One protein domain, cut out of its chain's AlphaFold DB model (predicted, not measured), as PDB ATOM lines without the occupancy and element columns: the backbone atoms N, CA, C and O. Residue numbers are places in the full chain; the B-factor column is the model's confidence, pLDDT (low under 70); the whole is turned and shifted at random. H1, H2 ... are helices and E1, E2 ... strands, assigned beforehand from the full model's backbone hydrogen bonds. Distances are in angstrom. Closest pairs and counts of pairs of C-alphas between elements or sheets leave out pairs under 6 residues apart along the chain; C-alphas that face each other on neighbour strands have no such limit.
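This is residues 331 to 529 of the 532 residues of an uncharacterized protein of Ophiobolus disseminans (UniProt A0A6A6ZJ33). A small twisted sheet, E4 E5 E6, lies in the middle, with a second three-stranded sheet, E1 E2 E3, towards one end and H2 set between the two. Helices H1, H3 and H5 make a row along one side, and the end of H6, with the last residues, sticks out as a free arm at residues 517 to 529. The printed part has 199 residues, under half of them in named elements, with six named helices and six named strands in the order E1 E2 H1 E3 H2 H3 E4 H4 E5 H5 E6 H6. The class is mixed, helices and strands; the sheet E4 E5 E6 is mixed and the sheet E1 E2 E3 parallel. The whole is compact, with a radius of gyration of the C-alphas of 17.3 A and spans of 55 by 44 by 36 A.

E4 is residues 427 to 432, E5 residues 449 to 456, 22.8 A long, and E6 residues 489 to 495, 18.9 A long. E1 is residues 331 to 335, beginning at C-alpha 331 (89.789, 84.724, 109.757), E2 residues 352 to 356 and E3 residues 384 to 387. The helices are H1, residues 370 to 379, H2, residues 395 to 405, H3, residues 415 to 422, H4, residues 436 to 439, H5, residues 472 to 481, and H6, residues 509 to 527, 27.3 A long, ending at C-alpha 527 (87.535, 87.872, 61.804).

E4 and E5 are antiparallel, with N 429 and O 452 at 2.8 A; E5 and E6 are parallel, with N 491 and O 451 at 2.8 A. Residues 367 to 368 pair antiparallel with residues 429 to 430 of E4. E5, H5 and E6 form a strand-helix-strand unit, two parallel neighbour strands with a helix between, and so do E2, H1 and E3; both crossovers are right-handed. The closest C-alphas of H1 and E4, Leu 370 and Ile 428, are 5.1 A apart. H1 touches H3 at a steep tilt of 61 degrees, opposite ways, closest at the C-alphas of Arg 374 and Asn 422, 6.6 A. H3 touches H5, about perpendicular at 82 degrees, closest at the C-alphas of Trp 417 and Ala 481, 4.9 A. H5 and H6 only graze the sheet E4 E5 E6. H2 is on the sheet E1 E2 E3, over none of its strands, with the C-alphas of Phe 386 and Val 401 closest at 5.7 A; it only grazes the sheet E4 E5 E6. In the sheet E1 E2 E3, N 334 and O 354 are 2.8 A apart, and N 385 and O 353 2.9 A. H4 touches no helix. Every O i to N i+4 pair is within hydrogen-bond range in H1, H3, H5 and H6, and 6 of 7 in H2; H4 is too short for such a pair.

The two C-alphas farthest apart, those of Lys 350 and Thr 529, are 57.8 A from each other. The printed part has no cut. The links E1 to E2, E2 to H1, E5 to H5 and E6 to H6 are long. Mean pLDDT of the printed part is 77.4; 66 residues are under 70, among them residues 433 to 447 and 497 to 529.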
ATOM      1  N   GLU A 331      89.983  85.366 111.058       92.75
ATOM      2  CA  GLU A 331      89.789  84.724 109.757       92.75
ATOM      3  C   GLU A 331      90.126  83.230 109.848       92.75
ATOM      4  O   GLU A 331      91.184  82.845 110.341       92.75
ATOM      5  N   TYR A 332      89.216  82.390 109.361       91.62
ATOM      6  CA  TYR A 332      89.426  80.963 109.152       91.62
ATOM      7  C   TYR A 332      89.784  80.712 107.689       91.62
ATOM      8  O   TYR A 332      89.097  81.200 106.793       91.62
ATOM      9  N   ILE A 333      90.807  79.898 107.448       92.62
ATOM     10  CA  ILE A 333      91.161  79.372 106.127       92.62
ATOM     11  C   ILE A 333      90.760  77.902 106.104       92.62
ATOM     12  O   ILE A 333      91.183  77.135 106.965       92.62
ATOM     13  N   VAL A 334      89.935  77.500 105.143       90.94
ATOM     14  CA  VAL A 334      89.307  76.174 105.105       90.94
ATOM     15  C   VAL A 334      89.614  75.487 103.783       90.94
ATOM     16  O   VAL A 334      89.097  75.912 102.755       90.94
ATOM     17  N   ASP A 335      90.381  74.393 103.810       90.06
ATOM     18  CA  ASP A 335      90.580  73.529 102.638       90.06
ATOM     19  C   ASP A 335      89.220  72.980 102.165       90.06
ATOM     20  O   ASP A 335      88.580  72.150 102.832       90.06
ATOM     21  N   LEU A 336      88.783  73.456 100.995       88.56
ATOM     22  CA  LEU A 336      87.489  73.130 100.405       88.56
ATOM     23  C   LEU A 336      87.372  71.629 100.076       88.56
ATOM     24  O   LEU A 336      86.298  71.047 100.235       88.56
ATOM     25  N   TRP A 337      88.466  70.972  99.677       85.56
ATOM     26  CA  TRP A 337      88.510  69.546  99.328       85.56
ATOM     27  C   TRP A 337      88.595  68.616 100.529       85.56
ATOM     28  O   TRP A 337      88.179  67.456 100.423       85.56
ATOM     29  N   THR A 338      89.135  69.082 101.652       83.94
ATOM     30  CA  THR A 338      89.061  68.399 102.949       83.94
ATOM     31  C   THR A 338      87.657  68.497 103.506       83.94
ATOM     32  O   THR A 338      87.013  67.473 103.732       83.94
ATOM     33  N   GLN A 339      87.132  69.714 103.649       86.88
ATOM     34  CA  GLN A 339      85.856  69.940 104.323       86.88
ATOM     35  C   GLN A 339      84.632  69.798 103.402       86.88
ATOM     36  O   GLN A 339      83.526  70.142 103.806       86.88
ATOM     37  N   LYS A 340      84.773  69.219 102.199       87.81
ATOM     38  CA  LYS A 340      83.679  69.035 101.220       87.81
ATOM     39  C   LYS A 340      82.442  68.286 101.741       87.81
ATOM     40  O   LYS A 340      81.355  68.470 101.205       87.81
ATOM     41  N   ALA A 341      82.590  67.452 102.774       86.31
ATOM     42  CA  ALA A 341      81.466  66.800 103.460       86.31
ATOM     43  C   ALA A 341      80.793  67.709 104.512       86.31
ATOM     44  O   ALA A 341      79.599  67.579 104.773       86.31
ATOM     45  N   ASN A 342      81.554  68.656 105.064       86.75
ATOM     46  CA  ASN A 342      81.230  69.468 106.236       86.75
ATOM     47  C   ASN A 342      80.998  70.952 105.877       86.75
ATOM     48  O   ASN A 342      80.933  71.797 106.765       86.75
ATOM     49  N   LEU A 343      80.843  71.307 104.592       87.69
ATOM     50  CA  LEU A 343      80.691  72.707 104.147       87.69
ATOM     51  C   LEU A 343      79.505  73.438 104.805       87.69
ATOM     52  O   LEU A 343      79.516  74.658 104.942       87.69
ATOM     53  N   VAL A 344      78.484  72.694 105.241       86.44
ATOM     54  CA  VAL A 344      77.330  73.231 105.983       86.44
ATOM     55  C   VAL A 344      77.690  73.593 107.432       86.44
ATOM     56  O   VAL A 344      77.010  74.419 108.028       86.44
ATOM     57  N   GLU A 345      78.757  73.032 108.001       86.25
ATOM     58  CA  GLU A 345      79.211  73.300 109.373       86.25
ATOM     59  C   GLU A 345      80.084  74.557 109.477       86.25
ATOM     60  O   GLU A 345      80.116  75.186 110.537       86.25
ATOM     61  N   LEU A 346      80.694  75.003 108.368       84.12
ATOM     62  CA  LEU A 346      81.435  76.277 108.274       84.12
ATOM     63  C   LEU A 346      80.565  77.477 108.688       84.12
ATOM     64  O   LEU A 346      81.048  78.451 109.263       84.12
ATOM     65  N   ALA A 347      79.251  77.344 108.495       77.81
ATOM     66  CA  ALA A 347      78.198  78.169 109.070       77.81
ATOM     67  C   ALA A 347      78.375  78.543 110.552       77.81
ATOM     68  O   ALA A 347      77.991  79.642 110.949       77.81
ATOM     69  N   SER A 348      78.907  77.624 111.361       83.62
ATOM     70  CA  SER A 348      79.068  77.778 112.810       83.62
ATOM     71  C   SER A 348      80.326  78.560 113.205       83.62
ATOM     72  O   SER A 348      80.378  79.091 114.315       83.62
ATOM     73  N   LEU A 349      81.310  78.673 112.302       86.25
ATOM     74  CA  LEU A 349      82.572  79.374 112.542       86.25
ATOM     75  C   LEU A 349      82.321  80.865 112.773       86.25
ATOM     76  O   LEU A 349      81.644  81.515 111.973       86.25
ATOM     77  N   LYS A 350      82.877  81.411 113.855       85.81
ATOM     78  CA  LYS A 350      82.621  82.777 114.319       85.81
ATOM     79  C   LYS A 350      83.758  83.724 113.927       85.81
ATOM     80  O   LYS A 350      84.617  84.034 114.737       85.81
ATOM     81  N   GLY A 351      83.748  84.132 112.657       88.75
ATOM     82  CA  GLY A 351      84.763  84.983 112.026       88.75
ATOM     83  C   GLY A 351      84.571  85.094 110.507       88.75
ATOM     84  O   GLY A 351      83.590  84.568 109.968       88.75
ATOM     85  N   SER A 352      85.512  85.740 109.811       93.69
ATOM     86  CA  SER A 352      85.652  85.630 108.347       93.69
ATOM     87  C   SER A 352      85.994  84.186 107.971       93.69
ATOM     88  O   SER A 352      86.720  83.519 108.706       93.69
ATOM     89  N   VAL A 353      85.487  83.679 106.847       94.25
ATOM     90  CA  VAL A 353      85.843  82.349 106.329       94.25
ATOM     91  C   VAL A 353      86.306  82.471 104.883       94.25
ATOM     92  O   VAL A 353      85.507  82.745 103.986       94.25
ATOM     93  N   MET A 354      87.591  82.218 104.658       95.25
ATOM     94  CA  MET A 354      88.172  81.968 103.348       95.25
ATOM     95  C   MET A 354      88.130  80.463 103.063       95.25
ATOM     96  O   MET A 354      88.721  79.664 103.784       95.25
ATOM     97  N   MET A 355      87.436  80.067 102.004       93.94
ATOM     98  CA  MET A 355      87.469  78.710 101.468       93.94
ATOM     99  C   MET A 355      88.622  78.618 100.476       93.94
ATOM    100  O   MET A 355      88.581  79.251  99.420       93.94
ATOM    101  N   ASP A 356      89.654  77.875 100.857       92.38
ATOM    102  CA  ASP A 356      90.914  77.759 100.134       92.38
ATOM    103  C   ASP A 356      90.760  76.830  98.924       92.38
ATOM    104  O   ASP A 356      90.242  75.711  99.029       92.38
ATOM    105  N   ILE A 357      91.196  77.325  97.767       87.44
ATOM    106  CA  ILE A 357      91.243  76.611  96.496       87.44
ATOM    107  C   ILE A 357      92.713  76.355  96.172       87.44
ATOM    108  O   ILE A 357      93.400  77.170  95.552       87.44
ATOM    109  N   ASP A 358      93.164  75.203  96.647       79.12
ATOM    110  CA  ASP A 358      94.493  74.626  96.465       79.12
ATOM    111  C   ASP A 358      94.664  74.059  95.039       79.12
ATOM    112  O   ASP A 358      93.778  73.364  94.523       79.12
ATOM    113  N   ALA A 359      95.802  74.334  94.389       64.31
ATOM    114  CA  ALA A 359      96.096  73.809  93.057       64.31
ATOM    115  C   ALA A 359      96.443  72.309  93.085       64.31
ATOM    116  O   ALA A 359      96.210  71.604  92.102       64.31
ATOM    117  N   ALA A 360      96.942  71.779  94.205       65.31
ATOM    118  CA  ALA A 360      97.226  70.354  94.361       65.31
ATOM    119  C   ALA A 360      95.954  69.478  94.369       65.31
ATOM    120  O   ALA A 360      96.040  68.260  94.210       65.31
ATOM    121  N   CYS A 361      94.762  70.079  94.477       63.78
ATOM    122  CA  CYS A 361      93.477  69.379  94.473       63.78
ATOM    123  C   CYS A 361      92.913  69.033  93.073       63.78
ATOM    124  O   CYS A 361      91.760  68.605  92.960       63.78
ATOM    125  N   PHE A 362      93.690  69.168  91.991       61.50
ATOM    126  CA  PHE A 362      93.291  68.659  90.669       61.50
ATOM    127  C   PHE A 362      93.162  67.114  90.657       61.50
ATOM    128  O   PHE A 362      93.814  66.410  91.419       61.50
ATOM    129  N   ASP A 363      92.298  66.578  89.783       58.03
ATOM    130  CA  ASP A 363      91.898  65.147  89.686       58.03
ATOM    131  C   ASP A 363      91.045  64.612  90.867       58.03
ATOM    132  O   ASP A 363      90.672  63.439  90.915       58.03
ATOM    133  N   MET A 364      90.646  65.478  91.806       65.00
ATOM    134  CA  MET A 364      89.729  65.120  92.894       65.00
ATOM    135  C   MET A 364      88.250  65.055  92.474       65.00
ATOM    136  O   MET A 364      87.763  65.803  91.626       65.00
ATOM    137  N   ALA A 365      87.486  64.205  93.172       82.00
ATOM    138  CA  ALA A 365      86.032  64.104  93.021       82.00
ATOM    139  C   ALA A 365      85.310  65.446  93.305       82.00
ATOM    140  O   ALA A 365      85.698  66.132  94.260       82.00
ATOM    141  N   PRO A 366      84.243  65.781  92.544       87.94
ATOM    142  CA  PRO A 366      83.585  67.088  92.580       87.94
ATOM    143  C   PRO A 366      82.993  67.450  93.940       87.94
ATOM    144  O   PRO A 366      82.599  66.580  94.722       87.94
ATOM    145  N   ILE A 367      82.884  68.757  94.172       91.25
ATOM    146  CA  ILE A 367      82.357  69.347  95.402       91.25
ATOM    147  C   ILE A 367      80.968  69.914  95.132       91.25
ATOM    148  O   ILE A 367      80.821  70.788  94.283       91.25
ATOM    149  N   ASP A 368      79.955  69.442  95.863       93.81
ATOM    150  CA  ASP A 368      78.613  70.024  95.799       93.81
ATOM    151  C   ASP A 368      78.552  71.298  96.655       93.81
ATOM    152  O   ASP A 368      78.524  71.245  97.885       93.81
ATOM    153  N   LEU A 369      78.537  72.456  95.995       95.12
ATOM    154  CA  LEU A 369      78.447  73.772  96.631       95.12
ATOM    155  C   LEU A 369      77.005  74.149  97.010       95.12
ATOM    156  O   LEU A 369      76.793  75.095  97.771       95.12
ATOM    157  N   LEU A 370      75.989  73.432  96.516       95.50
ATOM    158  CA  LEU A 370      74.585  73.799  96.721       95.50
ATOM    159  C   LEU A 370      74.146  73.842  98.201       95.50
ATOM    160  O   LEU A 370      73.406  74.767  98.552       95.50
ATOM    161  N   PRO A 371      74.575  72.925  99.098       94.69
ATOM    162  CA  PRO A 371      74.241  72.999 100.522       94.69
ATOM    163  C   PRO A 371      74.795  74.262 101.195       94.69
ATOM    164  O   PRO A 371      74.084  74.900 101.974       94.69
ATOM    165  N   LEU A 372      76.030  74.641 100.844       94.12
ATOM    166  CA  LEU A 372      76.727  75.835 101.322       94.12
ATOM    167  C   LEU A 372      76.032  77.112 100.832       94.12
ATOM    168  O   LEU A 372      75.604  77.920 101.653       94.12
ATOM    169  N   ILE A 373      75.856  77.278  99.516       94.88
ATOM    170  CA  ILE A 373      75.269  78.500  98.937       94.88
ATOM    171  C   ILE A 373      73.840  78.698  99.466       94.88
ATOM    172  O   ILE A 373      73.496  79.787  99.930       94.88
ATOM    173  N   ARG A 374      73.026  77.629  99.527       95.00
ATOM    174  CA  ARG A 374      71.698  77.677 100.169       95.00
ATOM    175  C   ARG A 374      71.767  78.070 101.642       95.00
ATOM    176  O   ARG A 374      70.816  78.676 102.130       95.00
ATOM    177  N   TYR A 375      72.804  77.674 102.384       93.62
ATOM    178  CA  TYR A 375      72.951  78.042 103.794       93.62
ATOM    179  C   TYR A 375      73.291  79.526 103.953       93.62
ATOM    180  O   TYR A 375      72.599  80.232 104.690       93.62
ATOM    181  N   LEU A 376      74.319  80.000 103.244       93.25
ATOM    182  CA  LEU A 376      74.764  81.393 103.290       93.25
ATOM    183  C   LEU A 376      73.629  82.338 102.869       93.25
ATOM    184  O   LEU A 376      73.377  83.333 103.543       93.25
ATOM    185  N   ALA A 377      72.864  81.970 101.833       92.88
ATOM    186  CA  ALA A 377      71.700  82.727 101.375       92.88
ATOM    187  C   ALA A 377      70.604  82.834 102.449       92.88
ATOM    188  O   ALA A 377      70.111  83.925 102.733       92.88
ATOM    189  N   ARG A 378      70.246  81.712 103.095       92.50
ATOM    190  CA  ARG A 378      69.232  81.681 104.167       92.50
ATOM    191  C   ARG A 378      69.659  82.429 105.430       92.50
ATOM    192  O   ARG A 378      68.796  82.922 106.147       92.50
ATOM    193  N   THR A 379      70.959  82.506 105.708       91.62
ATOM    194  CA  THR A 379      71.502  83.224 106.875       91.62
ATOM    195  C   THR A 379      71.929  84.660 106.583       91.62
ATOM    196  O   THR A 379      72.220  85.389 107.527       91.62
ATOM    197  N   ARG A 380      71.946  85.081 105.309       91.31
ATOM    198  CA  ARG A 380      72.540  86.351 104.847       91.31
ATOM    199  C   ARG A 380      73.985  86.516 105.338       91.31
ATOM    200  O   ARG A 380      74.404  87.602 105.733       91.31
ATOM    201  N   ARG A 381      74.738  85.410 105.369       90.56
ATOM    202  CA  ARG A 381      76.118  85.392 105.856       90.56
ATOM    203  C   ARG A 381      77.065  85.842 104.746       90.56
ATOM    204  O   ARG A 381      77.348  85.079 103.829       90.56
ATOM    205  N   MET A 382      77.556  87.074 104.875       91.69
ATOM    206  CA  MET A 382      78.375  87.754 103.859       91.69
ATOM    207  C   MET A 382      79.892  87.628 104.090       91.69
ATOM    208  O   MET A 382      80.674  87.918 103.194       91.69
ATOM    209  N   ASN A 383      80.328  87.196 105.278       92.12
ATOM    210  CA  ASN A 383      81.745  87.032 105.636       92.12
ATOM    211  C   ASN A 383      82.293  85.637 105.268       92.12
ATOM    212  O   ASN A 383      83.066  85.038 106.016       92.12
ATOM    213  N   CYS A 384      81.867  85.114 104.119       93.94
ATOM    214  CA  CYS A 384      82.389  83.895 103.511       93.94
ATOM    215  C   CYS A 384      82.837  84.216 102.084       93.94
ATOM    216  O   CYS A 384      82.059  84.778 101.317       93.94
ATOM    217  N   ARG A 385      84.068  83.844 101.733       95.25
ATOM    218  CA  ARG A 385      84.671  84.056 100.412       95.25
ATOM    219  C   ARG A 385      85.417  82.811  99.955       95.25
ATOM    220  O   ARG A 385      85.929  82.069 100.786       95.25
ATOM    221  N   PHE A 386      85.527  82.598  98.652       94.25
ATOM    222  CA  PHE A 386      86.587  81.753  98.102       94.25
ATOM    223  C   PHE A 386      87.903  82.538  98.067       94.25
ATOM    224  O   PHE A 386      87.892  83.765  97.920       94.25
ATOM    225  N   GLY A 387      89.023  81.834  98.188       93.19
ATOM    226  CA  GLY A 387      90.378  82.372  98.090       93.19
ATOM    227  C   GLY A 387      91.365  81.299  97.633       93.19
ATOM    228  O   GLY A 387      90.964  80.187  97.301       93.19
ATOM    229  N   SER A 388      92.652  81.631  97.620       89.50
ATOM    230  CA  SER A 388      93.732  80.655  97.455       89.50
ATOM    231  C   SER A 388      94.930  81.103  98.291       89.50
ATOM    232  O   SER A 388      95.341  82.261  98.180       89.50
ATOM    233  N   THR A 389      95.469  80.231  99.148       85.94
ATOM    234  CA  THR A 389      96.682  80.533  99.932       85.94
ATOM    235  C   THR A 389      97.978  80.163  99.213       85.94
ATOM    236  O   THR A 389      99.042  80.658  99.594       85.94
ATOM    237  N   GLU A 390      97.896  79.377  98.135       73.81
ATOM    238  CA  GLU A 390      99.003  79.132  97.207       73.81
ATOM    239  C   GLU A 390      99.234  80.357  96.309       73.81
ATOM    240  O   GLU A 390      98.814  80.430  95.152       73.81
ATOM    241  N   GLY A 391      99.899  81.368  96.870       57.91
ATOM    242  CA  GLY A 391     100.098  82.655  96.216       57.91
ATOM    243  C   GLY A 391     100.701  82.564  94.805       57.91
ATOM    244  O   GLY A 391     101.816  82.085  94.609       57.91
ATOM    245  N   VAL A 392      99.998  83.166  93.840       51.06
ATOM    246  CA  VAL A 392     100.538  83.703  92.571       51.06
ATOM    247  C   VAL A 392     100.967  82.677  91.499       51.06
ATOM    248  O   VAL A 392     101.153  83.070  90.346       51.06
ATOM    249  N   VAL A 393     101.053  81.370  91.779       54.16
ATOM    250  CA  VAL A 393     101.593  80.384  90.805       54.16
ATOM    251  C   VAL A 393     100.777  80.291  89.500       54.16
ATOM    252  O   VAL A 393     101.339  80.027  88.433       54.16
ATOM    253  N   PHE A 394      99.467  80.563  89.544       59.56
ATOM    254  CA  PHE A 394      98.591  80.516  88.371       59.56
ATOM    255  C   PHE A 394      97.629  81.712  88.311       59.56
ATOM    256  O   PHE A 394      96.677  81.786  89.083       59.56
ATOM    257  N   ARG A 395      97.792  82.590  87.304       63.62
ATOM    258  CA  ARG A 395      96.838  83.685  87.005       63.62
ATOM    259  C   ARG A 395      95.396  83.206  86.794       63.62
ATOM    260  O   ARG A 395      94.466  83.976  87.002       63.62
ATOM    261  N   SER A 396      95.200  81.949  86.387       74.50
ATOM    262  CA  SER A 396      93.864  81.367  86.275       74.50
ATOM    263  C   SER A 396      93.173  81.269  87.636       74.50
ATOM    264  O   SER A 396      92.001  81.603  87.715       74.50
ATOM    265  N   ILE A 397      93.869  80.885  88.715       81.00
ATOM    266  CA  ILE A 397      93.241  80.659  90.030       81.00
ATOM    267  C   ILE A 397      92.620  81.940  90.592       81.00
ATOM    268  O   ILE A 397      91.532  81.877  91.155       81.00
ATOM    269  N   GLU A 398      93.231  83.106  90.370       84.56
ATOM    270  CA  GLU A 398      92.637  84.380  90.789       84.56
ATOM    271  C   GLU A 398      91.309  84.662  90.065       84.56
ATOM    272  O   GLU A 398      90.304  84.943  90.718       84.56
ATOM    273  N   SER A 399      91.259  84.489  88.737       86.44
ATOM    274  CA  SER A 399      90.007  84.570  87.964       86.44
ATOM    275  C   SER A 399      88.985  83.533  88.454       86.44
ATOM    276  O   SER A 399      87.843  83.885  88.733       86.44
ATOM    277  N   ILE A 400      89.390  82.277  88.681       86.81
ATOM    278  CA  ILE A 400      88.513  81.215  89.209       86.81
ATOM    279  C   ILE A 400      87.905  81.624  90.557       86.81
ATOM    280  O   ILE A 400      86.699  81.489  90.752       86.81
ATOM    281  N   VAL A 401      88.716  82.162  91.469       91.12
ATOM    282  CA  VAL A 401      88.284  82.675  92.775       91.12
ATOM    283  C   VAL A 401      87.309  83.845  92.616       91.12
ATOM    284  O   VAL A 401      86.285  83.875  93.298       91.12
ATOM    285  N   GLN A 402      87.563  84.788  91.706       91.38
ATOM    286  CA  GLN A 402      86.646  85.899  91.424       91.38
ATOM    287  C   GLN A 402      85.301  85.395  90.862       91.38
ATOM    288  O   GLN A 402      84.243  85.768  91.374       91.38
ATOM    289  N   GLN A 403      85.321  84.486  89.881       91.44
ATOM    290  CA  GLN A 403      84.111  83.898  89.291       91.44
ATOM    291  C   GLN A 403      83.329  83.033  90.299       91.44
ATOM    292  O   GLN A 403      82.101  83.064  90.311       91.44
ATOM    293  N   LEU A 404      84.000  82.303  91.199       92.69
ATOM    294  CA  LEU A 404      83.333  81.545  92.266       92.69
ATOM    295  C   LEU A 404      82.740  82.450  93.352       92.69
ATOM    296  O   LEU A 404      81.678  82.136  93.888       92.69
ATOM    297  N   ASN A 405      83.363  83.591  93.656       94.06
ATOM    298  CA  ASN A 405      82.800  84.564  94.593       94.06
ATOM    299  C   ASN A 405      81.499  85.212  94.071       94.06
ATOM    300  O   ASN A 405      80.638  85.541  94.886       94.06
ATOM    301  N   LYS A 406      81.277  85.292  92.747       93.12
ATOM    302  CA  LYS A 406      79.968  85.677  92.170       93.12
ATOM    303  C   LYS A 406      78.838  84.696  92.532       93.12
ATOM    304  O   LYS A 406      77.685  85.108  92.617       93.12
ATOM    305  N   LEU A 407      79.154  83.419  92.788       93.31
ATOM    306  CA  LEU A 407      78.170  82.400  93.190       93.31
ATOM    307  C   LEU A 407      77.731  82.514  94.657       93.31
ATOM    308  O   LEU A 407      76.781  81.839  95.065       93.31
ATOM    309  N   LEU A 408      78.434  83.304  95.470       93.81
ATOM    310  CA  LEU A 408      78.090  83.515  96.873       93.81
ATOM    311  C   LEU A 408      77.060  84.648  97.012       93.81
ATOM    312  O   LEU A 408      76.993  85.535  96.157       93.81
ATOM    313  N   PRO A 409      76.257  84.664  98.095       91.50
ATOM    314  CA  PRO A 409      75.454  85.832  98.425       91.50
ATOM    315  C   PRO A 409      76.369  87.052  98.547       91.50
ATOM    316  O   PRO A 409      77.270  87.088  99.382       91.50
ATOM    317  N   SER A 410      76.128  88.048  97.704       86.50
ATOM    318  CA  SER A 410      76.884  89.298  97.629       86.50
ATOM    319  C   SER A 410      75.913  90.479  97.573       86.50
ATOM    320  O   SER A 410      74.789  90.336  97.092       86.50
ATOM    321  N   ASN A 411      76.334  91.647  98.069       67.75
ATOM    322  CA  ASN A 411      75.462  92.821  98.258       67.75
ATOM    323  C   ASN A 411      74.881  93.424  96.957       67.75
ATOM    324  O   ASN A 411      74.047  94.318  97.048       67.75
ATOM    325  N   GLY A 412      75.343  92.992  95.776       66.50
ATOM    326  CA  GLY A 412      75.009  93.599  94.482       66.50
ATOM    327  C   GLY A 412      74.059  92.775  93.608       66.50
ATOM    328  O   GLY A 412      72.899  93.138  93.446       66.50
ATOM    329  N   ASN A 413      74.559  91.689  93.002       59.97
ATOM    330  CA  ASN A 413      74.035  91.212  91.708       59.97
ATOM    331  C   ASN A 413      73.383  89.810  91.712       59.97
ATOM    332  O   ASN A 413      73.185  89.212  90.660       59.97
ATOM    333  N   SER A 414      73.080  89.228  92.879       75.44
ATOM    334  CA  SER A 414      72.799  87.778  92.988       75.44
ATOM    335  C   SER A 414      71.324  87.368  93.142       75.44
ATOM    336  O   SER A 414      71.043  86.181  93.273       75.44
ATOM    337  N   GLN A 415      70.342  88.279  93.108       91.00
ATOM    338  CA  GLN A 415      68.947  87.932  93.454       91.00
ATOM    339  C   GLN A 415      68.303  86.886  92.515       91.00
ATOM    340  O   GLN A 415      67.570  86.008  92.988       91.00
ATOM    341  N   ASN A 416      68.612  86.918  91.213       93.50
ATOM    342  CA  ASN A 416      68.177  85.897  90.249       93.50
ATOM    343  C   ASN A 416      68.811  84.533  90.567       93.50
ATOM    344  O   ASN A 416      68.105  83.533  90.727       93.50
ATOM    345  N   TRP A 417      70.131  84.514  90.771       94.06
ATOM    346  CA  TRP A 417      70.893  83.325  91.151       94.06
ATOM    347  C   TRP A 417      70.390  82.701  92.456       94.06
ATOM    348  O   TRP A 417      70.084  81.511  92.503       94.06
ATOM    349  N   LEU A 418      70.203  83.504  93.507       93.88
ATOM    350  CA  LEU A 418      69.671  83.048  94.792       93.88
ATOM    351  C   LEU A 418      68.238  82.507  94.667       93.88
ATOM    352  O   LEU A 418      67.878  81.559  95.370       93.88
ATOM    353  N   THR A 419      67.430  83.045  93.751       94.81
ATOM    354  CA  THR A 419      66.101  82.499  93.435       94.81
ATOM    355  C   THR A 419      66.217  81.133  92.749       94.81
ATOM    356  O   THR A 419      65.555  80.183  93.166       94.81
ATOM    357  N   ALA A 420      67.114  80.984  91.769       94.38
ATOM    358  CA  ALA A 420      67.366  79.716  91.081       94.38
ATOM    359  C   ALA A 420      67.928  78.628  92.024       94.38
ATOM    360  O   ALA A 420      67.455  77.487  92.011       94.38
ATOM    361  N   VAL A 421      68.867  78.999  92.902       94.50
ATOM    362  CA  VAL A 421      69.475  78.155  93.948       94.50
ATOM    363  C   VAL A 421      68.443  77.648  94.956       94.50
ATOM    364  O   VAL A 421      68.467  76.473  95.334       94.50
ATOM    365  N   ASN A 422      67.515  78.500  95.399       94.44
ATOM    366  CA  ASN A 422      66.415  78.084  96.278       94.44
ATOM    367  C   ASN A 422      65.293  77.339  95.524       94.44
ATOM    368  O   ASN A 422      64.468  76.681  96.156       94.44
ATOM    369  N   GLY A 423      65.303  77.382  94.189       93.88
ATOM    370  CA  GLY A 423      64.491  76.552  93.303       93.88
ATOM    371  C   GLY A 423      64.916  75.071  93.267       93.88
ATOM    372  O   GLY A 423      65.684  74.605  94.113       93.88
ATOM    373  N   PRO A 424      64.430  74.285  92.287       94.94
ATOM    374  CA  PRO A 424      64.448  72.820  92.341       94.94
ATOM    375  C   PRO A 424      65.815  72.149  92.096       94.94
ATOM    376  O   PRO A 424      65.846  70.941  91.883       94.94
ATOM    377  N   MET A 425      66.945  72.868  92.129       95.25
ATOM    378  CA  MET A 425      68.285  72.289  91.930       95.25
ATOM    379  C   MET A 425      68.574  71.125  92.902       95.25
ATOM    380  O   MET A 425      68.262  71.209  94.097       95.25
ATOM    381  N   LYS A 426      69.201  70.050  92.397       94.38
ATOM    382  CA  LYS A 426      69.636  68.875  93.177       94.38
ATOM    383  C   LYS A 426      71.066  69.031  93.709       94.38
ATOM    384  O   LYS A 426      71.275  68.699  94.870       94.38
ATOM    385  N   ARG A 427      72.013  69.486  92.874       94.06
ATOM    386  CA  ARG A 427      73.448  69.703  93.185       94.06
ATOM    387  C   ARG A 427      74.017  70.861  92.353       94.06
ATOM    388  O   ARG A 427      73.503  71.125  91.263       94.06
ATOM    389  N   ILE A 428      75.089  71.488  92.833       95.12
ATOM    390  CA  ILE A 428      75.972  72.388  92.074       95.12
ATOM    391  C   ILE A 428      77.393  71.843  92.236       95.12
ATOM    392  O   ILE A 428      78.076  72.145  93.210       95.12
ATOM    393  N   ASP A 429      77.817  71.009  91.293       93.19
ATOM    394  CA  ASP A 429      79.102  70.318  91.340       93.19
ATOM    395  C   ASP A 429      80.212  71.204  90.758       93.19
ATOM    396  O   ASP A 429      80.284  71.401  89.542       93.19
ATOM    397  N   LEU A 430      81.109  71.704  91.610       91.88
ATOM    398  CA  LEU A 430      82.381  72.277  91.177       91.88
ATOM    399  C   LEU A 430      83.352  71.148  90.819       91.88
ATOM    400  O   LEU A 430      83.651  70.275  91.639       91.88
ATOM    401  N   HIS A 431      83.872  71.200  89.596       85.81
ATOM    402  CA  HIS A 431      84.993  70.395  89.133       85.81
ATOM    403  C   HIS A 431      86.177  71.307  88.776       85.81
ATOM    404  O   HIS A 431      85.994  72.290  88.057       85.81
ATOM    405  N   LEU A 432      87.390  70.938  89.199       80.38
ATOM    406  CA  LEU A 432      88.641  71.478  88.658       80.38
ATOM    407  C   LEU A 432      89.330  70.374  87.855       80.38
ATOM    408  O   LEU A 432      89.716  69.348  88.422       80.38
ATOM    409  N   PHE A 433      89.454  70.551  86.539       69.12
ATOM    410  CA  PHE A 433      90.084  69.543  85.689       69.12
ATOM    411  C   PHE A 433      91.571  69.807  85.512       69.12
ATOM    412  O   PHE A 433      91.925  70.886  85.039       69.12
ATOM    413  N   PRO A 434      92.450  68.818  85.753       57.06
ATOM    414  CA  PRO A 434      93.753  68.873  85.124       57.06
ATOM    415  C   PRO A 434      93.539  68.863  83.602       57.06
ATOM    416  O   PRO A 434      92.800  68.020  83.082       57.06
ATOM    417  N   HIS A 435      94.177  69.782  82.871       53.75
ATOM    418  CA  HIS A 435      94.291  69.641  81.417       53.75
ATOM    419  C   HIS A 435      94.944  68.286  81.109       53.75
ATOM    420  O   HIS A 435      95.876  67.882  81.805       53.75
ATOM    421  N   GLU A 436      94.494  67.570  80.074       47.22
ATOM    422  CA  GLU A 436      95.021  66.218  79.804       47.22
ATOM    423  C   GLU A 436      96.527  66.214  79.477       47.22
ATOM    424  O   GLU A 436      97.216  65.241  79.789       47.22
ATOM    425  N   ASP A 437      97.059  67.337  78.976       48.78
ATOM    426  CA  ASP A 437      98.498  67.577  78.803       48.78
ATOM    427  C   ASP A 437      99.305  67.534  80.112       48.78
ATOM    428  O   ASP A 437     100.515  67.327  80.058       48.78
ATOM    429  N   ILE A 438      98.697  67.681  81.299       44.50
ATOM    430  CA  ILE A 438      99.430  67.738  82.582       44.50
ATOM    431  C   ILE A 438     100.190  66.433  82.881       44.50
ATOM    432  O   ILE A 438     101.210  66.455  83.569       44.50
ATOM    433  N   ARG A 439      99.797  65.302  82.275       48.19
ATOM    434  CA  ARG A 439     100.575  64.047  82.341       48.19
ATOM    435  C   ARG A 439     101.913  64.095  81.583       48.19
ATOM    436  O   ARG A 439     102.730  63.200  81.771       48.19
ATOM    437  N   GLN A 440     102.145  65.118  80.760       45.56
ATOM    438  CA  GLN A 440     103.439  65.431  80.135       45.56
ATOM    439  C   GLN A 440     103.986  66.805  80.573       45.56
ATOM    440  O   GLN A 440     105.200  67.001  80.598       45.56
ATOM    441  N   TYR A 441     103.116  67.733  80.980       39.50
ATOM    442  CA  TYR A 441     103.453  69.089  81.409       39.50
ATOM    443  C   TYR A 441     103.046  69.365  82.862       39.50
ATOM    444  O   TYR A 441     102.014  69.976  83.135       39.50
ATOM    445  N   TYR A 442     103.968  69.113  83.792       43.09
ATOM    446  CA  TYR A 442     103.991  69.754  85.121       43.09
ATOM    447  C   TYR A 442     104.364  71.261  85.029       43.09
ATOM    448  O   TYR A 442     105.121  71.797  85.836       43.09
ATOM    449  N   ARG A 443     103.895  71.950  83.975       43.62
ATOM    450  CA  ARG A 443     104.229  73.337  83.623       43.62
ATOM    451  C   ARG A 443     103.062  74.063  82.935       43.62
ATOM    452  O   ARG A 443     102.909  74.020  81.720       43.62
ATOM    453  N   PHE A 444     102.342  74.842  83.741       46.28
ATOM    454  CA  PHE A 444     101.766  76.142  83.358       46.28
ATOM    455  C   PHE A 444     100.666  76.209  82.280       46.28
ATOM    456  O   PHE A 444     100.566  77.214  81.575       46.28
ATOM    457  N   ARG A 445      99.753  75.231  82.215       48.44
ATOM    458  CA  ARG A 445      98.377  75.472  81.723       48.44
ATOM    459  C   ARG A 445      97.381  74.996  82.780       48.44
ATOM    460  O   ARG A 445      97.158  73.800  82.942       48.44
ATOM    461  N   GLY A 446      96.936  75.955  83.595       54.41
ATOM    462  CA  GLY A 446      96.190  75.720  84.834       54.41
ATOM    463  C   GLY A 446      94.758  75.258  84.589       54.41
ATOM    464  O   GLY A 446      94.182  75.568  83.553       54.41
ATOM    465  N   ALA A 447      94.198  74.522  85.549       59.16
ATOM    466  CA  ALA A 447      92.868  73.932  85.451       59.16
ATOM    467  C   ALA A 447      91.777  74.965  85.132       59.16
ATOM    468  O   ALA A 447      91.551  75.890  85.911       59.16
ATOM    469  N   GLU A 448      91.053  74.771  84.032       71.00
ATOM    470  CA  GLU A 448      89.821  75.516  83.774       71.00
ATOM    471  C   GLU A 448      88.676  74.917  84.622       71.00
ATOM    472  O   GLU A 448      88.452  73.698  84.598       71.00
ATOM    473  N   PRO A 449      87.955  75.736  85.413       80.50
ATOM    474  CA  PRO A 449      86.897  75.260  86.288       80.50
ATOM    475  C   PRO A 449      85.651  74.922  85.471       80.50
ATOM    476  O   PRO A 449      85.350  75.544  84.448       80.50
ATOM    477  N   MET A 450      84.863  73.980  85.974       86.62
ATOM    478  CA  MET A 450      83.558  73.672  85.410       86.62
ATOM    479  C   MET A 450      82.512  73.599  86.517       86.62
ATOM    480  O   MET A 450      82.633  72.801  87.450       86.62
ATOM    481  N   LEU A 451      81.459  74.401  86.377       91.25
ATOM    482  CA  LEU A 451      80.336  74.448  87.308       91.25
ATOM    483  C   LEU A 451      79.169  73.640  86.740       91.25
ATOM    484  O   LEU A 451      78.496  74.077  85.808       91.25
ATOM    485  N   ARG A 452      78.912  72.447  87.279       91.50
ATOM    486  CA  ARG A 452      77.833  71.574  86.803       91.50
ATOM    487  C   ARG A 452      76.585  71.716  87.674       91.50
ATOM    488  O   ARG A 452      76.524  71.192  88.783       91.50
ATOM    489  N   ILE A 453      75.555  72.360  87.139       93.38
ATOM    490  CA  ILE A 453      74.244  72.498  87.783       93.38
ATOM    491  C   ILE A 453      73.397  71.271  87.435       93.38
ATOM    492  O   ILE A 453      73.170  70.968  86.261       93.38
ATOM    493  N   VAL A 454      72.923  70.550  88.455       92.00
ATOM    494  CA  VAL A 454      72.164  69.303  88.283       92.00
ATOM    495  C   VAL A 454      70.732  69.475  88.778       92.00
ATOM    496  O   VAL A 454      70.495  69.611  89.978       92.00
ATOM    497  N   TYR A 455      69.761  69.379  87.871       91.88
ATOM    498  CA  TYR A 455      68.331  69.351  88.188       91.88
ATOM    499  C   TYR A 455      67.809  67.917  88.418       91.88
ATOM    500  O   TYR A 455      68.340  66.952  87.860       91.88
ATOM    501  N   PRO A 456      66.763  67.715  89.239       90.88
ATOM    502  CA  PRO A 456      66.093  66.428  89.377       90.88
ATOM    503  C   PRO A 456      65.292  66.090  88.112       90.88
ATOM    504  O   PRO A 456      64.758  66.974  87.445       90.88
ATOM    505  N   ALA A 457      65.112  64.795  87.834       83.94
ATOM    506  CA  ALA A 457      64.381  64.296  86.659       83.94
ATOM    507  C   ALA A 457      62.932  64.818  86.496       83.94
ATOM    508  O   ALA A 457      62.363  64.686  85.418       83.94
ATOM    509  N   ALA A 458      62.325  65.361  87.558       84.56
ATOM    510  CA  ALA A 458      60.979  65.946  87.533       84.56
ATOM    511  C   ALA A 458      60.952  67.421  87.082       84.56
ATOM    512  O   ALA A 458      59.905  67.901  86.669       84.56
ATOM    513  N   ALA A 459      62.089  68.121  87.138       86.31
ATOM    514  CA  ALA A 459      62.261  69.511  86.708       86.31
ATOM    515  C   ALA A 459      63.233  69.582  85.515       86.31
ATOM    516  O   ALA A 459      64.155  70.388  85.497       86.31
ATOM    517  N   THR A 460      63.103  68.643  84.571       83.25
ATOM    518  CA  THR A 460      63.993  68.520  83.406       83.25
ATOM    519  C   THR A 460      63.287  68.982  82.137       83.25
ATOM    520  O   THR A 460      62.421  68.277  81.609       83.25
ATOM    521  N   GLU A 461      63.707  70.135  81.631       87.19
ATOM    522  CA  GLU A 461      63.188  70.744  80.404       87.19
ATOM    523  C   GLU A 461      63.694  70.014  79.136       87.19
ATOM    524  O   GLU A 461      64.375  68.984  79.211       87.19
ATOM    525  N   GLY A 462      63.282  70.479  77.951       84.50
ATOM    526  CA  GLY A 462      63.625  69.852  76.667       84.50
ATOM    527  C   GLY A 462      65.123  69.925  76.368       84.50
ATOM    528  O   GLY A 462      65.787  68.889  76.262       84.50
ATOM    529  N   TRP A 463      65.647  71.150  76.315       85.62
ATOM    530  CA  TRP A 463      67.055  71.469  76.081       85.62
ATOM    531  C   TRP A 463      68.018  70.814  77.084       85.62
ATOM    532  O   TRP A 463      69.080  70.344  76.690       85.62
ATOM    533  N   MET A 464      67.631  70.644  78.356       84.69
ATOM    534  CA  MET A 464      68.466  70.013  79.403       84.69
ATOM    535  C   MET A 464      68.874  68.549  79.117       84.69
ATOM    536  O   MET A 464      69.656  67.964  79.873       84.69
ATOM    537  N   LYS A 465      68.312  67.926  78.072       81.12
ATOM    538  CA  LYS A 465      68.633  66.565  77.600       81.12
ATOM    539  C   LYS A 465      69.604  66.565  76.411       81.12
ATOM    540  O   LYS A 465      70.122  65.507  76.053       81.12
ATOM    541  N   GLN A 466      69.825  67.717  75.780       76.50
ATOM    542  CA  GLN A 466      70.776  67.901  74.689       76.50
ATOM    543  C   GLN A 466      72.208  67.965  75.251       76.50
ATOM    544  O   GLN A 466      72.424  68.341  76.399       76.50
ATOM    545  N   SER A 467      73.206  67.558  74.458       61.34
ATOM    546  CA  SER A 467      74.623  67.543  74.894       61.34
ATOM    547  C   SER A 467      75.460  68.719  74.366       61.34
ATOM    548  O   SER A 467      76.657  68.813  74.657       61.34
ATOM    549  N   HIS A 468      74.834  69.618  73.604       66.19
ATOM    550  CA  HIS A 468      75.432  70.831  73.054       66.19
ATOM    551  C   HIS A 468      75.062  72.061  73.896       66.19
ATOM    552  O   HIS A 468      73.934  72.175  74.365       66.19
ATOM    553  N   LYS A 469      76.023  72.973  74.092       68.00
ATOM    554  CA  LYS A 469      75.856  74.251  74.809       68.00
ATOM    555  C   LYS A 469      75.571  75.387  73.824       68.00
ATOM    556  O   LYS A 469      76.381  76.296  73.681       68.00
ATOM    557  N   SER A 470      74.508  75.257  73.047       66.31
ATOM    558  CA  SER A 470      74.252  76.166  71.927       66.31
ATOM    559  C   SER A 470      72.770  76.172  71.594       66.31
ATOM    560  O   SER A 470      72.245  75.140  71.167       66.31
ATOM    561  N   GLY A 471      72.116  77.314  71.787       84.31
ATOM    562  CA  GLY A 471      70.690  77.488  71.541       84.31
ATOM    563  C   GLY A 471      70.057  78.407  72.579       84.31
ATOM    564  O   GLY A 471      70.328  78.283  73.773       84.31
ATOM    565  N   GLY A 472      69.155  79.281  72.126       91.19
ATOM    566  CA  GLY A 472      68.601  80.364  72.945       91.19
ATOM    567  C   GLY A 472      67.924  79.926  74.249       91.19
ATOM    568  O   GLY A 472      67.935  80.685  75.207       91.19
ATOM    569  N   GLU A 473      67.396  78.697  74.349       91.50
ATOM    570  CA  GLU A 473      66.847  78.162  75.612       91.50
ATOM    571  C   GLU A 473      67.925  77.992  76.707       91.50
ATOM    572  O   GLU A 473      67.642  78.187  77.888       91.50
ATOM    573  N   TYR A 474      69.167  77.668  76.326       90.56
ATOM    574  CA  TYR A 474      70.309  77.564  77.242       90.56
ATOM    575  C   TYR A 474      70.849  78.946  77.632       90.56
ATOM    576  O   TYR A 474      71.104  79.203  78.808       90.56
ATOM    577  N   GLU A 475      70.989  79.844  76.656       92.81
ATOM    578  CA  GLU A 475      71.484  81.211  76.865       92.81
ATOM    579  C   GLU A 475      70.506  82.030  77.729       92.81
ATOM    580  O   GLU A 475      70.904  82.564  78.763       92.81
ATOM    581  N   ALA A 476      69.206  82.000  77.413       94.12
ATOM    582  CA  ALA A 476      68.163  82.637  78.218       94.12
ATOM    583  C   ALA A 476      68.006  82.006  79.614       94.12
ATOM    584  O   ALA A 476      67.549  82.672  80.543       94.12
ATOM    585  N   TYR A 477      68.387  80.734  79.809       93.88
ATOM    586  CA  TYR A 477      68.496  80.161  81.155       93.88
ATOM    587  C   TYR A 477      69.656  80.794  81.945       93.88
ATOM    588  O   TYR A 477      69.479  81.067  83.134       93.88
ATOM    589  N   LEU A 478      70.822  81.016  81.323       93.62
ATOM    590  CA  LEU A 478      71.978  81.619  81.998       93.62
ATOM    591  C   LEU A 478      71.684  83.065  82.414       93.62
ATOM    592  O   LEU A 478      71.832  83.377  83.593       93.62
ATOM    593  N   GLU A 479      71.173  83.887  81.494       94.56
ATOM    594  CA  GLU A 479      70.727  85.270  81.741       94.56
ATOM    595  C   GLU A 479      69.691  85.330  82.881       94.56
ATOM    596  O   GLU A 479      69.874  85.994  83.905       94.56
ATOM    597  N   LYS A 480      68.624  84.525  82.780       94.44
ATOM    598  CA  LYS A 480      67.573  84.424  83.810       94.44
ATOM    599  C   LYS A 480      68.097  83.966  85.175       94.44
ATOM    600  O   LYS A 480      67.457  84.238  86.193       94.44
ATOM    601  N   ALA A 481      69.220  83.254  85.216       93.62
ATOM    602  CA  ALA A 481      69.857  82.793  86.442       93.62
ATOM    603  C   ALA A 481      70.969  83.727  86.956       93.62
ATOM    604  O   ALA A 481      71.410  83.520  88.084       93.62
ATOM    605  N   GLY A 482      71.411  84.733  86.189       93.00
ATOM    606  CA  GLY A 482      72.605  85.532  86.499       93.00
ATOM    607  C   GLY A 482      73.897  84.705  86.437       93.00
ATOM    608  O   GLY A 482      74.709  84.743  87.361       93.00
ATOM    609  N   LEU A 483      74.028  83.873  85.400       93.44
ATOM    610  CA  LEU A 483      75.149  82.949  85.158       93.44
ATOM    611  C   LEU A 483      75.852  83.186  83.810       93.44
ATOM    612  O   LEU A 483      76.843  82.529  83.509       93.44
ATOM    613  N   ASP A 484      75.313  84.092  83.007       93.19
ATOM    614  CA  ASP A 484      75.879  84.676  81.792       93.19
ATOM    615  C   ASP A 484      77.131  85.517  82.092       93.19
ATOM    616  O   ASP A 484      78.130  85.410  81.386       93.19
ATOM    617  N   ASP A 485      77.126  86.231  83.220       91.25
ATOM    618  CA  ASP A 485      78.264  86.972  83.786       91.25
ATOM    619  C   ASP A 485      79.476  86.085  84.182       91.25
ATOM    620  O   ASP A 485      80.476  86.599  84.697       91.25
ATOM    621  N   LEU A 486      79.411  84.756  84.022       90.62
ATOM    622  CA  LEU A 486      80.461  83.819  84.437       90.62
ATOM    623  C   LEU A 486      81.378  83.409  83.277       90.62
ATOM    624  O   LEU A 486      81.009  82.612  82.421       90.62
ATOM    625  N   GLU A 487      82.650  83.809  83.351       89.25
ATOM    626  CA  GLU A 487      83.713  83.367  82.422       89.25
ATOM    627  C   GLU A 487      84.050  81.862  82.540       89.25
ATOM    628  O   GLU A 487      84.864  81.334  81.782       89.25
ATOM    629  N   MET A 488      83.462  81.154  83.511       87.56
ATOM    630  CA  MET A 488      83.699  79.729  83.741       87.56
ATOM    631  C   MET A 488      82.720  78.827  82.985       87.56
ATOM    632  O   MET A 488      81.567  79.168  82.743       87.56
ATOM    633  N   HIS A 489      83.162  77.611  82.664       86.44
ATOM    634  CA  HIS A 489      82.397  76.652  81.868       86.44
ATOM    635  C   HIS A 489      81.218  76.058  82.669       86.44
ATOM    636  O   HIS A 489      81.316  74.980  83.261       86.44
ATOM    637  N   VAL A 490      80.080  76.761  82.686       90.06
ATOM    638  CA  VAL A 490      78.818  76.275  83.268       90.06
ATOM    639  C   VAL A 490      78.281  75.095  82.451       90.06
ATOM    640  O   VAL A 490      78.360  75.084  81.224       90.06
ATOM    641  N   VAL A 491      77.728  74.074  83.111       89.31
ATOM    642  CA  VAL A 491      77.056  72.933  82.470       89.31
ATOM    643  C   VAL A 491      75.762  72.618  83.204       89.31
ATOM    644  O   VAL A 491      75.782  72.070  84.303       89.31
ATOM    645  N   VAL A 492      74.625  72.912  82.584       88.62
ATOM    646  CA  VAL A 492      73.319  72.515  83.119       88.62
ATOM    647  C   VAL A 492      72.960  71.122  82.604       88.62
ATOM    648  O   VAL A 492      73.232  70.781  81.455       88.62
ATOM    649  N   GLY A 493      72.356  70.296  83.453       85.75
ATOM    650  CA  GLY A 493      71.835  68.991  83.061       85.75
ATOM    651  C   GLY A 493      71.003  68.352  84.165       85.75
ATOM    652  O   GLY A 493      70.739  68.962  85.200       85.75
ATOM    653  N   HIS A 494      70.595  67.098  83.964       83.06
ATOM    654  CA  HIS A 494      69.668  66.424  84.873       83.06
ATOM    655  C   HIS A 494      70.196  65.118  85.479       83.06
ATOM    656  O   HIS A 494      70.935  64.350  84.858       83.06
ATOM    657  N   ALA A 495      69.748  64.824  86.700       77.94
ATOM    658  CA  ALA A 495      69.932  63.544  87.370       77.94
ATOM    659  C   ALA A 495      69.012  62.483  86.738       77.94
ATOM    660  O   ALA A 495      67.882  62.258  87.180       77.94
ATOM    661  N   SER A 496      69.479  61.854  85.657       70.06
ATOM    662  CA  SER A 496      68.748  60.792  84.959       70.06
ATOM    663  C   SER A 496      68.564  59.551  85.839       70.06
ATOM    664  O   SER A 496      69.534  58.916  86.244       70.06
ATOM    665  N   ARG A 497      67.309  59.144  86.077       57.19
ATOM    666  CA  ARG A 497      66.950  57.992  86.931       57.19
ATOM    667  C   ARG A 497      67.456  56.622  86.442       57.19
ATOM    668  O   ARG A 497      67.318  55.654  87.181       57.19
ATOM    669  N   ARG A 498      67.925  56.487  85.194       47.88
ATOM    670  CA  ARG A 498      68.063  55.173  84.522       47.88
ATOM    671  C   ARG A 498      69.464  54.554  84.488       47.88
ATOM    672  O   ARG A 498      69.565  53.405  84.078       47.88
ATOM    673  N   THR A 499      70.530  55.258  84.869       41.06
ATOM    674  CA  THR A 499      71.908  54.721  84.797       41.06
ATOM    675  C   THR A 499      72.807  55.254  85.910       41.06
ATOM    676  O   THR A 499      72.544  56.303  86.489       41.06
ATOM    677  N   THR A 500      73.913  54.549  86.159       43.78
ATOM    678  CA  THR A 500      74.978  54.817  87.149       43.78
ATOM    679  C   THR A 500      75.816  56.083  86.875       43.78
ATOM    680  O   THR A 500      76.964  56.200  87.298       43.78
ATOM    681  N   ASN A 501      75.237  57.071  86.190       43.22
ATOM    682  CA  ASN A 501      75.889  58.316  85.797       43.22
ATOM    683  C   ASN A 501      75.838  59.416  86.880       43.22
ATOM    684  O   ASN A 501      76.266  60.534  86.622       43.22
ATOM    685  N   GLU A 502      75.385  59.122  88.106       46.47
ATOM    686  CA  GLU A 502      75.475  60.081  89.228       46.47
ATOM    687  C   GLU A 502      76.923  60.333  89.702       46.47
ATOM    688  O   GLU A 502      77.178  61.322  90.385       46.47
ATOM    689  N   GLY A 503      77.872  59.475  89.299       46.44
ATOM    690  CA  GLY A 503      79.318  59.700  89.432       46.44
ATOM    691  C   GLY A 503      80.062  59.882  88.100       46.44
ATOM    692  O   GLY A 503      81.222  60.281  88.103       46.44
ATOM    693  N   ARG A 504      79.422  59.620  86.949       47.47
ATOM    694  CA  ARG A 504      80.032  59.889  85.639       47.47
ATOM    695  C   ARG A 504      79.696  61.309  85.200       47.47
ATOM    696  O   ARG A 504      78.542  61.740  85.207       47.47
ATOM    697  N   MET A 505      80.712  62.033  84.750       52.84
ATOM    698  CA  MET A 505      80.474  63.147  83.838       52.84
ATOM    699  C   MET A 505      79.748  62.633  82.586       52.84
ATOM    700  O   MET A 505      79.958  61.475  82.207       52.84
ATOM    701  N   PRO A 506      78.938  63.459  81.898       52.22
ATOM    702  CA  PRO A 506      78.543  63.116  80.537       52.22
ATOM    703  C   PRO A 506      79.824  62.882  79.725       52.22
ATOM    704  O   PRO A 506      80.700  63.740  79.718       52.22
ATOM    705  N   LEU A 507      79.954  61.727  79.061       46.22
ATOM    706  CA  LEU A 507      81.151  61.373  78.271       46.22
ATOM    707  C   LEU A 507      81.509  62.462  77.243       46.22
ATOM    708  O   LEU A 507      82.678  62.706  76.962       46.22
ATOM    709  N   ASN A 508      80.490  63.183  76.775       52.72
ATOM    710  CA  ASN A 508      80.600  64.296  75.846       52.72
ATOM    711  C   ASN A 508      81.050  65.619  76.496       52.72
ATOM    712  O   ASN A 508      81.108  66.605  75.777       52.72
ATOM    713  N   TRP A 509      81.395  65.702  77.792       52.22
ATOM    714  CA  TRP A 509      81.848  66.971  78.395       52.22
ATOM    715  C   TRP A 509      83.056  67.553  77.658       52.22
ATOM    716  O   TRP A 509      83.103  68.755  77.417       52.22
ATOM    717  N   ARG A 510      83.970  66.673  77.224       57.78
ATOM    718  CA  ARG A 510      85.128  66.994  76.382       57.78
ATOM    719  C   ARG A 510      84.712  67.525  75.012       57.78
ATOM    720  O   ARG A 510      85.360  68.422  74.496       57.78
ATOM    721  N   LEU A 511      83.614  67.014  74.450       54.81
ATOM    722  CA  LEU A 511      83.059  67.464  73.170       54.81
ATOM    723  C   LEU A 511      82.327  68.806  73.310       54.81
ATOM    724  O   LEU A 511      82.517  69.679  72.474       54.81
ATOM    725  N   SER A 512      81.554  69.018  74.383       54.72
ATOM    726  CA  SER A 512      80.944  70.322  74.685       54.72
ATOM    727  C   SER A 512      82.010  71.392  74.958       54.72
ATOM    728  O   SER A 512      81.847  72.539  74.558       54.72
ATOM    729  N   TYR A 513      83.098  71.012  75.635       56.34
ATOM    730  CA  TYR A 513      84.245  71.871  75.930       56.34
ATOM    731  C   TYR A 513      85.042  72.213  74.663       56.34
ATOM    732  O   TYR A 513      85.260  73.388  74.372       56.34
ATOM    733  N   ALA A 514      85.400  71.203  73.862       60.16
ATOM    734  CA  ALA A 514      86.057  71.397  72.574       60.16
ATOM    735  C   ALA A 514      85.195  72.237  71.623       60.16
ATOM    736  O   ALA A 514      85.717  73.148  70.999       60.16
ATOM    737  N   GLY A 515      83.879  71.998  71.559       58.50
ATOM    738  CA  GLY A 515      82.949  72.811  70.771       58.50
ATOM    739  C   GLY A 515      82.912  74.277  71.209       58.50
ATOM    740  O   GLY A 515      82.951  75.161  70.359       58.50
ATOM    741  N   SER A 516      82.922  74.543  72.521       57.38
ATOM    742  CA  SER A 516      82.998  75.908  73.062       57.38
ATOM    743  C   SER A 516      84.292  76.616  72.638       57.38
ATOM    744  O   SER A 516      84.247  77.683  72.024       57.38
ATOM    745  N   ARG A 517      85.455  75.985  72.864       58.66
ATOM    746  CA  ARG A 517      86.752  76.555  72.456       58.66
ATOM    747  C   ARG A 517      86.876  76.723  70.949       58.66
ATOM    748  O   ARG A 517      87.365  77.752  70.505       58.66
ATOM    749  N   LEU A 518      86.430  75.741  70.166       54.47
ATOM    750  CA  LEU A 518      86.460  75.818  68.708       54.47
ATOM    751  C   LEU A 518      85.577  76.958  68.199       54.47
ATOM    752  O   LEU A 518      86.012  77.651  67.293       54.47
ATOM    753  N   SER A 519      84.419  77.225  68.813       49.00
ATOM    754  CA  SER A 519      83.600  78.399  68.481       49.00
ATOM    755  C   SER A 519      84.382  79.708  68.672       49.00
ATOM    756  O   SER A 519      84.513  80.495  67.734       49.00
ATOM    757  N   VAL A 520      84.998  79.905  69.844       52.22
ATOM    758  CA  VAL A 520      85.784  81.116  70.157       52.22
ATOM    759  C   VAL A 520      87.033  81.235  69.267       52.22
ATOM    760  O   VAL A 520      87.285  82.283  68.671       52.22
ATOM    761  N   GLU A 521      87.806  80.159  69.121       49.00
ATOM    762  CA  GLU A 521      89.051  80.146  68.341       49.00
ATOM    763  C   GLU A 521      88.796  80.183  66.815       49.00
ATOM    764  O   GLU A 521      89.644  80.680  66.068       49.00
ATOM    765  N   GLN A 522      87.632  79.729  66.327       48.72
ATOM    766  CA  GLN A 522      87.202  79.943  64.938       48.72
ATOM    767  C   GLN A 522      86.680  81.363  64.713       48.72
ATOM    768  O   GLN A 522      87.054  81.957  63.706       48.72
ATOM    769  N   ALA A 523      85.902  81.944  65.632       44.31
ATOM    770  CA  ALA A 523      85.438  83.329  65.513       44.31
ATOM    771  C   ALA A 523      86.618  84.307  65.348       44.31
ATOM    772  O   ALA A 523      86.626  85.114  64.420       44.31
ATOM    773  N   VAL A 524      87.668  84.153  66.168       48.03
ATOM    774  CA  VAL A 524      88.911  84.946  66.077       48.03
ATOM    775  C   VAL A 524      89.679  84.705  64.767       48.03
ATOM    776  O   VAL A 524      90.267  85.632  64.213       48.03
ATOM    777  N   ARG A 525      89.685  83.479  64.225       47.75
ATOM    778  CA  ARG A 525      90.356  83.186  62.940       47.75
ATOM    779  C   ARG A 525      89.584  83.697  61.722       47.75
ATOM    780  O   ARG A 525      90.206  84.091  60.737       47.75
ATOM    781  N   ILE A 526      88.254  83.703  61.784       44.69
ATOM    782  CA  ILE A 526      87.388  84.172  60.696       44.69
ATOM    783  C   ILE A 526      87.381  85.706  60.637       44.69
ATOM    784  O   ILE A 526      87.459  86.262  59.544       44.69
ATOM    785  N   SER A 527      87.402  86.404  61.780       47.28
ATOM    786  CA  SER A 527      87.535  87.872  61.804       47.28
ATOM    787  C   SER A 527      88.918  88.379  61.362       47.28
ATOM    788  O   SER A 527      89.035  89.509  60.896       47.28
ATOM    789  N   GLY A 528      89.964  87.551  61.460       43.12
ATOM    790  CA  GLY A 528      91.348  87.936  61.157       43.12
ATOM    791  C   GLY A 528      91.805  87.807  59.696       43.12
ATOM    792  O   GLY A 528      92.989  88.012  59.437       43.12
ATOM    793  N   THR A 529      90.940  87.418  58.748       46.56
ATOM    794  CA  THR A 529      91.366  87.047  57.373       46.56
ATOM    795  C   THR A 529      90.654  87.780  56.226       46.56
ATOM    796  O   THR A 529      90.822  87.406  55.069       46.56
TER     797      THR A 529